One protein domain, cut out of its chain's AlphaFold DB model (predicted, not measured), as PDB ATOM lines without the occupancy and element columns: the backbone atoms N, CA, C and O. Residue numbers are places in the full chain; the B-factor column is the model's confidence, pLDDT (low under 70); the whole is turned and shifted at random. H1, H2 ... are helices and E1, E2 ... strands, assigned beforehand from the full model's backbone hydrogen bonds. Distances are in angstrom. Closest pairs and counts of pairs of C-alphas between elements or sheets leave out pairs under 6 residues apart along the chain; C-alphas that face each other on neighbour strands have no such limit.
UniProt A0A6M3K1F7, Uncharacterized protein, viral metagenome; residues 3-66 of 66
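What this domain is: This is residues 3 to 66 of the 66 residues of an uncharacterized protein of viral metagenome (UniProt A0A6M3K1F7). A strongly twisted sheet of three strands has the short helix H2 running along its edge strand E1, while a long loop, residues 9 to 22, folds back over the sheet and leads into the tiny helix H1, which only grazes the sheet. The 64 printed residues hold E1, H1, H2, E2 and E3 along the chain; the antiparallel sheet runs E1, E2, E3, and the class is mixed. The whole is compact, with a radius of gyration of the C-alphas of 11.2 A, and rounded, spanning 31 by 22 by 18 A.

Where its parts are: Find C-alpha 3 at (4.418, 41.936, 41.369); from there E1 runs through residues 3 to 8, 16.2 A. H1 is residues 23 to 27, 7.6 A, and H2 residues 31 to 37, 9.9 A. E2 takes residues 46 to 53, 21.8 A; E3, residues 56 to 65, 23.7 A, bends by 72 degrees at residue 59 and ends with C-alpha 65 at (16.565, 28.599, 43.755).

How they stand to each other: Look first at inner strand E2: it is the antiparallel neighbour of E1, with N 6 and O 48 within hydrogen-bond range at 2.8 A. On its other side, in the hairpin E2 and E3, N 49 and O 62 are 2.9 A apart. H2 is on the sheet, over E1 at a height of 9.2 A over the sheet; the closest C-alphas are those of Tyr 7 and His 34, 6.4 A. H1 and E1 come closest at the C-alphas of Ser 8 and His 27, 5.6 A; H1 and H2 are apart. Every O i to N i+4 pair of H2 is within hydrogen-bond range; H1 has 0 of 1, but 2 of 2 O i to N i+3 pairs.

The domain as a whole: The C-alphas of Thr 41 and Asp 53 are the two farthest apart, 33.2 A. The printed part has no cut, and the link E1 to H1 is long. Residues 38 to 41 have pLDDT under 70.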
ATOM      1  N   THR A   3       3.493  42.958  40.856       93.50
ATOM      2  CA  THR A   3       4.418  41.936  41.369       93.50
ATOM      3  C   THR A   3       4.989  41.188  40.183       93.50
ATOM      4  O   THR A   3       4.232  40.610  39.409       93.50
ATOM      5  N   GLU A   4       6.309  41.197  40.051       93.31
ATOM      6  CA  GLU A   4       7.016  40.635  38.907       93.31
ATOM      7  C   GLU A   4       8.108  39.673  39.368       93.31
ATOM      8  O   GLU A   4       8.622  39.760  40.486       93.31
ATOM      9  N   ASN A   5       8.427  38.707  38.509       94.62
ATOM     10  CA  ASN A   5       9.485  37.741  38.760       94.62
ATOM     11  C   ASN A   5      10.739  38.173  38.010       94.62
ATOM     12  O   ASN A   5      10.748  38.202  36.781       94.62
ATOM     13  N   ILE A   6      11.789  38.458  38.768       94.12
ATOM     14  CA  ILE A   6      13.112  38.792  38.262       94.12
ATOM     15  C   ILE A   6      14.013  37.581  38.449       94.12
ATOM     16  O   ILE A   6      14.040  36.962  39.512       94.12
ATOM     17  N   TYR A   7      14.755  37.239  37.410       93.56
ATOM     18  CA  TYR A   7      15.670  36.112  37.393       93.56
ATOM     19  C   TYR A   7      17.094  36.648  37.364       93.56
ATOM     20  O   TYR A   7      17.415  37.519  36.562       93.56
ATOM     21  N   SER A   8      17.955  36.142  38.243       93.06
ATOM     22  CA  SER A   8      19.360  36.540  38.282       93.06
ATOM     23  C   SER A   8      20.257  35.348  38.613       93.06
ATOM     24  O   SER A   8      19.881  34.513  39.439       93.06
ATOM     25  N   PRO A   9      21.456  35.249  38.013       91.81
ATOM     26  CA  PRO A   9      22.457  34.263  38.412       91.81
ATOM     27  C   PRO A   9      23.138  34.622  39.741       91.81
ATOM     28  O   PRO A   9      23.814  33.789  40.346       91.81
ATOM     29  N   ILE A  10      22.977  35.865  40.204       91.12
ATOM     30  CA  ILE A  10      23.556  36.348  41.453       91.12
ATOM     31  C   ILE A  10      22.638  35.948  42.604       91.12
ATOM     32  O   ILE A  10      21.433  36.200  42.582       91.12
ATOM     33  N   LYS A  11      23.227  35.328  43.630       90.81
ATOM     34  CA  LYS A  11      22.543  34.992  44.877       90.81
ATOM     35  C   LYS A  11      22.632  36.163  45.847       90.81
ATOM     36  O   LYS A  11      23.721  36.468  46.323       90.81
ATOM     37  N   ASP A  12      21.493  36.726  46.214       90.75
ATOM     38  CA  ASP A  12      21.394  37.726  47.269       90.75
ATOM     39  C   ASP A  12      20.187  37.424  48.161       90.75
ATOM     40  O   ASP A  12      19.045  37.742  47.843       90.75
ATOM     41  N   LEU A  13      20.435  36.745  49.281       88.00
ATOM     42  CA  LEU A  13      19.374  36.384  50.226       88.00
ATOM     43  C   LEU A  13      18.934  37.563  51.099       88.00
ATOM     44  O   LEU A  13      17.839  37.523  51.660       88.00
ATOM     45  N   SER A  14      19.775  38.593  51.203       90.75
ATOM     46  CA  SER A  14      19.558  39.761  52.057       90.75
ATOM     47  C   SER A  14      18.958  40.938  51.289       90.75
ATOM     48  O   SER A  14      18.671  41.963  51.887       90.75
ATOM     49  N   ILE A  15      18.671  40.784  49.991       91.88
ATOM     50  CA  ILE A  15      18.044  41.804  49.133       91.88
ATOM     51  C   ILE A  15      16.787  42.460  49.728       91.88
ATOM     52  O   ILE A  15      16.425  43.572  49.355       91.88
ATOM     53  N   ARG A  16      16.100  41.791  50.658       90.44
ATOM     54  CA  ARG A  16      14.961  42.368  51.383       90.44
ATOM     55  C   ARG A  16      15.333  43.640  52.152       90.44
ATOM     56  O   ARG A  16      14.487  44.522  52.248       90.44
ATOM     57  N   ASP A  17      16.562  43.732  52.648       90.44
ATOM     58  CA  ASP A  17      17.062  44.852  53.445       90.44
ATOM     59  C   ASP A  17      17.692  45.959  52.580       90.44
ATOM     60  O   ASP A  17      17.646  47.132  52.941       90.44
ATOM     61  N   HIS A  18      18.230  45.612  51.405       91.94
ATOM     62  CA  HIS A  18      18.953  46.537  50.516       91.94
ATOM     63  C   HIS A  18      18.495  46.439  49.055       91.94
ATOM     64  O   HIS A  18      19.296  46.418  48.122       91.94
ATOM     65  N   ILE A  19      17.177  46.392  48.835       90.19
ATOM     66  CA  ILE A  19      16.594  46.116  47.515       90.19
ATOM     67  C   ILE A  19      17.094  47.042  46.410       90.19
ATOM     68  O   ILE A  19      17.183  46.593  45.283       90.19
ATOM     69  N   LYS A  20      17.438  48.301  46.691       88.44
ATOM     70  CA  LYS A  20      17.904  49.255  45.669       88.44
ATOM     71  C   LYS A  20      19.384  49.090  45.317       88.44
ATOM     72  O   LYS A  20      19.764  49.370  44.188       88.44
ATOM     73  N   ASP A  21      20.179  48.589  46.257       90.88
ATOM     74  CA  ASP A  21      21.641  48.494  46.164       90.88
ATOM     75  C   ASP A  21      22.120  47.063  45.875       90.88
ATOM     76  O   ASP A  21      23.316  46.776  45.854       90.88
ATOM     77  N   SER A  22      21.187  46.130  45.677       92.00
ATOM     78  CA  SER A  22      21.520  44.732  45.435       92.00
ATOM     79  C   SER A  22      22.218  44.529  44.092       92.00
ATOM     80  O   SER A  22      21.798  45.021  43.045       92.00
ATOM     81  N   ASN A  23      23.250  43.689  44.100       92.25
ATOM     82  CA  ASN A  23      23.996  43.347  42.893       92.25
ATOM     83  C   ASN A  23      23.178  42.550  41.870       92.25
ATOM     84  O   ASN A  23      23.630  42.423  40.730       92.25
ATOM     85  N   ILE A  24      21.998  42.028  42.235       92.50
ATOM     86  CA  ILE A  24      21.158  41.284  41.291       92.50
ATOM     87  C   ILE A  24      20.736  42.144  40.097       92.50
ATOM     88  O   ILE A  24      20.550  41.598  39.015       92.50
ATOM     89  N   TRP A  25      20.634  43.472  40.260       91.81
ATOM     90  CA  TRP A  25      20.197  44.380  39.194       91.81
ATOM     91  C   TRP A  25      21.186  44.464  38.039       91.81
ATOM     92  O   TRP A  25      20.772  44.688  36.907       91.81
ATOM     93  N   ASN A  26      22.473  44.208  38.296       91.12
ATOM     94  CA  ASN A  26      23.486  44.132  37.241       91.12
ATOM     95  C   ASN A  26      23.217  42.977  36.264       91.12
ATOM     96  O   ASN A  26      23.675  43.008  35.128       91.12
ATOM     97  N   HIS A  27      22.500  41.950  36.724       89.94
ATOM     98  CA  HIS A  27      22.165  40.750  35.965       89.94
ATOM     99  C   HIS A  27      20.713  40.355  36.255       89.94
ATOM    100  O   HIS A  27      20.441  39.229  36.680       89.94
ATOM    101  N   ALA A  28      19.798  41.314  36.109       91.81
ATOM    102  CA  ALA A  28      18.369  41.112  36.286       91.81
ATOM    103  C   ALA A  28      17.722  40.860  34.926       91.81
ATOM    104  O   ALA A  28      17.835  41.675  34.015       91.81
ATOM    105  N   TYR A  29      17.034  39.732  34.819       91.88
ATOM    106  CA  TYR A  29      16.404  39.284  33.588       91.88
ATOM    107  C   TYR A  29      14.927  39.003  33.819       91.88
ATOM    108  O   TYR A  29      14.517  38.516  34.878       91.88
ATOM    109  N   THR A  30      14.128  39.276  32.798       91.94
ATOM    110  CA  THR A  30      12.730  38.850  32.738       91.94
ATOM    111  C   THR A  30      12.622  37.335  32.550       91.94
ATOM    112  O   THR A  30      13.597  36.648  32.236       91.94
ATOM    113  N   GLU A  31      11.417  36.782  32.717       89.75
ATOM    114  CA  GLU A  31      11.188  35.352  32.479       89.75
ATOM    115  C   GLU A  31      11.530  34.935  31.040       89.75
ATOM    116  O   GLU A  31      12.106  33.867  30.825       89.75
ATOM    117  N   GLU A  32      11.199  35.772  30.057       89.00
ATOM    118  CA  GLU A  32      11.472  35.501  28.645       89.00
ATOM    119  C   GLU A  32      12.973  35.486  28.345       89.00
ATOM    120  O   GLU A  32      13.454  34.609  27.628       89.00
ATOM    121  N   GLU A  33      13.729  36.421  28.920       88.75
ATOM    122  CA  GLU A  33      15.186  36.457  28.801       88.75
ATOM    123  C   GLU A  33      15.828  35.264  29.503       88.75
ATOM    124  O   GLU A  33      16.637  34.561  28.903       88.75
ATOM    125  N   HIS A  34      15.412  34.962  30.736       87.19
ATOM    126  CA  HIS A  34      15.885  33.790  31.469       87.19
ATOM    127  C   HIS A  34      15.683  32.494  30.675       87.19
ATOM    128  O   HIS A  34      16.593  31.668  30.608       87.19
ATOM    129  N   ARG A  35      14.532  32.324  30.006       85.81
ATOM    130  CA  ARG A  35      14.292  31.162  29.135       85.81
ATOM    131  C   ARG A  35      15.315  31.058  28.002       85.81
ATOM    132  O   ARG A  35      15.714  29.945  27.689       85.81
ATOM    133  N   LYS A  36      15.772  32.180  27.435       84.44
ATOM    134  CA  LYS A  36      16.823  32.199  26.399       84.44
ATOM    135  C   LYS A  36      18.203  31.839  26.956       84.44
ATOM    136  O   LYS A  36      19.008  31.255  26.240       84.44
ATOM    137  N   PHE A  37      18.479  32.165  28.219       79.94
ATOM    138  CA  PHE A  37      19.760  31.866  28.873       79.94
ATOM    139  C   PHE A  37      19.826  30.484  29.533       79.94
ATOM    140  O   PHE A  37      20.914  30.049  29.920       79.94
ATOM    141  N   ARG A  38      18.695  29.778  29.654       67.19
ATOM    142  CA  ARG A  38      18.621  28.452  30.285       67.19
ATOM    143  C   ARG A  38      19.475  27.396  29.574       67.19
ATOM    144  O   ARG A  38      19.972  26.492  30.235       67.19
ATOM    145  N   ASP A  39      19.693  27.542  28.270       65.62
ATOM    146  CA  ASP A  39      20.564  26.668  27.469       65.62
ATOM    147  C   ASP A  39      22.073  26.987  27.612       65.62
ATOM    148  O   ASP A  39      22.915  26.349  26.982       65.62
ATOM    149  N   GLY A  40      22.438  27.982  28.431       64.75
ATOM    150  CA  GLY A  40      23.807  28.475  28.584       64.75
ATOM    151  C   GLY A  40      24.616  27.899  29.759       64.75
ATOM    152  O   GLY A  40      24.188  27.041  30.525       64.75
ATOM    153  N   THR A  41      25.829  28.435  29.928       65.25
ATOM    154  CA  THR A  41      26.876  28.022  30.889       65.25
ATOM    155  C   THR A  41      26.520  28.231  32.372       65.25
ATOM    156  O   THR A  41      27.214  27.729  33.261       65.25
ATOM    157  N   ILE A  42      25.459  28.986  32.668       73.44
ATOM    158  CA  ILE A  42      25.083  29.355  34.036       73.44
ATOM    159  C   ILE A  42      24.307  28.207  34.684       73.44
ATOM    160  O   ILE A  42      23.143  27.962  34.384       73.44
ATOM    161  N   LYS A  43      24.965  27.526  35.626       75.75
ATOM    162  CA  LYS A  43      24.445  26.316  36.283       75.75
ATOM    163  C   LYS A  43      23.404  26.566  37.376       75.75
ATOM    164  O   LYS A  43      22.802  25.604  37.837       75.75
ATOM    165  N   LYS A  44      23.261  27.801  37.865       86.75
ATOM    166  CA  LYS A  44      22.357  28.132  38.976       86.75
ATOM    167  C   LYS A  44      21.701  29.477  38.747       86.75
ATOM    168  O   LYS A  44      22.392  30.457  38.472       86.75
ATOM    169  N   TRP A  45      20.392  29.499  38.930       90.62
ATOM    170  CA  TRP A  45      19.575  30.691  38.802       90.62
ATOM    171  C   TRP A  45      18.774  30.915  40.074       90.62
ATOM    172  O   TRP A  45      18.424  29.980  40.795       90.62
ATOM    173  N   PHE A  46      18.492  32.178  40.350       92.69
ATOM    174  CA  PHE A  46      17.684  32.598  41.477       92.69
ATOM    175  C   PHE A  46      16.518  33.418  40.952       92.69
ATOM    176  O   PHE A  46      16.689  34.318  40.128       92.69
ATOM    177  N   LYS A  47      15.325  33.081  41.425       94.06
ATOM    178  CA  LYS A  47      14.092  33.789  41.117       94.06
ATOM    179  C   LYS A  47      13.712  34.653  42.304       94.06
ATOM    180  O   LYS A  47      13.528  34.153  43.411       94.06
ATOM    181  N   TYR A  48      13.547  35.938  42.047       94.38
ATOM    182  CA  TYR A  48      13.135  36.942  43.007       94.38
ATOM    183  C   TYR A  48      11.745  37.428  42.620       94.38
ATOM    184  O   TYR A  48      11.549  37.981  41.541       94.38
ATOM    185  N   THR A  49      10.766  37.230  43.493       94.88
ATOM    186  CA  THR A  49       9.446  37.840  43.329       94.88
ATOM    187  C   THR A  49       9.480  39.204  43.999       94.88
ATOM    188  O   THR A  49       9.641  39.299  45.218       94.88
ATOM    189  N   ILE A  50       9.362  40.259  43.197       94.38
ATOM    190  CA  ILE A  50       9.550  41.643  43.621       94.38
ATOM    191  C   ILE A  50       8.274  42.433  43.346       94.38
ATOM    192  O   ILE A  50       7.684  42.345  42.272       94.38
ATOM    193  N   LYS A  51       7.834  43.208  44.335       94.62
ATOM    194  CA  LYS A  51       6.809  44.229  44.160       94.62
ATOM    195  C   LYS A  51       7.454  45.507  43.648       94.62
ATOM    196  O   LYS A  51       8.432  45.976  44.232       94.62
ATOM    197  N   PHE A  52       6.853  46.081  42.620       93.25
ATOM    198  CA  PHE A  52       7.226  47.354  42.035       93.25
ATOM    199  C   PHE A  52       6.114  48.379  42.239       93.25
ATOM    200  O   PHE A  52       4.922  48.060  42.167       93.25
ATOM    201  N   ASP A  53       6.509  49.623  42.479       92.81
ATOM    202  CA  ASP A  53       5.646  50.789  42.375       92.81
ATOM    203  C   ASP A  53       6.111  51.639  41.186       92.81
ATOM    204  O   ASP A  53       7.104  52.364  41.251       92.81
ATOM    205  N   GLY A  54       5.459  51.440  40.037       89.44
ATOM    206  CA  GLY A  54       5.974  51.926  38.757       89.44
ATOM    207  C   GLY A  54       7.287  51.226  38.403       89.44
ATOM    208  O   GLY A  54       7.334  50.003  38.348       89.44
ATOM    209  N   LEU A  55       8.352  52.000  38.190       86.62
ATOM    210  CA  LEU A  55       9.698  51.485  37.889       86.62
ATOM    211  C   LEU A  55      10.550  51.240  39.144       86.62
ATOM    212  O   LEU A  55      11.715  50.865  39.040       86.62
ATOM    213  N   ILE A  56      10.000  51.489  40.336       90.38
ATOM    214  CA  ILE A  56      10.755  51.442  41.586       90.38
ATOM    215  C   ILE A  56      10.491  50.103  42.284       90.38
ATOM    216  O   ILE A  56       9.343  49.834  42.649       90.38
ATOM    217  N   PRO A  57      11.515  49.265  42.528       92.25
ATOM    218  CA  PRO A  57      11.352  48.074  43.347       92.25
ATOM    219  C   PRO A  57      11.154  48.481  44.810       92.25
ATOM    220  O   PRO A  57      11.953  49.230  45.376       92.25
ATOM    221  N   ILE A  58      10.079  47.988  45.425       93.38
ATOM    222  CA  ILE A  58       9.701  48.349  46.799       93.38
ATOM    223  C   ILE A  58       9.921  47.215  47.797       93.38
ATOM    224  O   ILE A  58      10.233  47.481  48.953       93.38
ATOM    225  N   MET A  59       9.744  45.954  47.391       92.75
ATOM    226  CA  MET A  59       9.811  44.827  48.324       92.75
ATOM    227  C   MET A  59      10.052  43.500  47.614       92.75
ATOM    228  O   MET A  59       9.363  43.183  46.650       92.75
ATOM    229  N   VAL A  60      10.943  42.670  48.159       93.00
ATOM    230  CA  VAL A  60      11.100  41.274  47.731       93.00
ATOM    231  C   VAL A  60      10.227  40.369  48.591       93.00
ATOM    232  O   VAL A  60      10.444  40.221  49.794       93.00
ATOM    233  N   THR A  61       9.238  39.730  47.978       92.44
ATOM    234  CA  THR A  61       8.299  38.850  48.682       92.44
ATOM    235  C   THR A  61       8.838  37.429  48.789       92.44
ATOM    236  O   THR A  61       8.768  36.819  49.859       92.44
ATOM    237  N   LYS A  62       9.454  36.909  47.723       93.25
ATOM    238  CA  LYS A  62       9.922  35.521  47.653       93.25
ATOM    239  C   LYS A  62      11.269  35.419  46.947       93.25
ATOM    240  O   LYS A  62      11.542  36.183  46.028       93.25
ATOM    241  N   ILE A  63      12.082  34.461  47.384       93.38
ATOM    242  CA  ILE A  63      13.353  34.097  46.756       93.38
ATOM    243  C   ILE A  63      13.346  32.579  46.581       93.38
ATOM    244  O   ILE A  63      13.113  31.854  47.549       93.38
ATOM    245  N   GLU A  64      13.569  32.102  45.361       92.62
ATOM    246  CA  GLU A  64      13.600  30.681  45.010       92.62
ATOM    247  C   GLU A  64      14.890  30.347  44.259       92.62
ATOM    248  O   GLU A  64      15.414  31.166  43.505       92.62
ATOM    249  N   ILE A  65      15.403  29.137  44.471       89.38
ATOM    250  CA  ILE A  65      16.565  28.599  43.755       89.38
ATOM    251  C   ILE A  65      16.027  27.700  42.641       89.38
ATOM    252  O   ILE A  65      15.175  26.853  42.921       89.38
ATOM    253  N   LEU A  66      16.496  27.906  41.410       85.44
ATOM    254  CA  LEU A  66      16.089  27.171  40.208       85.44
ATOM    255  C   LEU A  66      17.160  26.188  39.734       85.44
ATOM    256  O   LEU A  66      18.366  26.476  39.938       85.44
TER     257      LEU A  66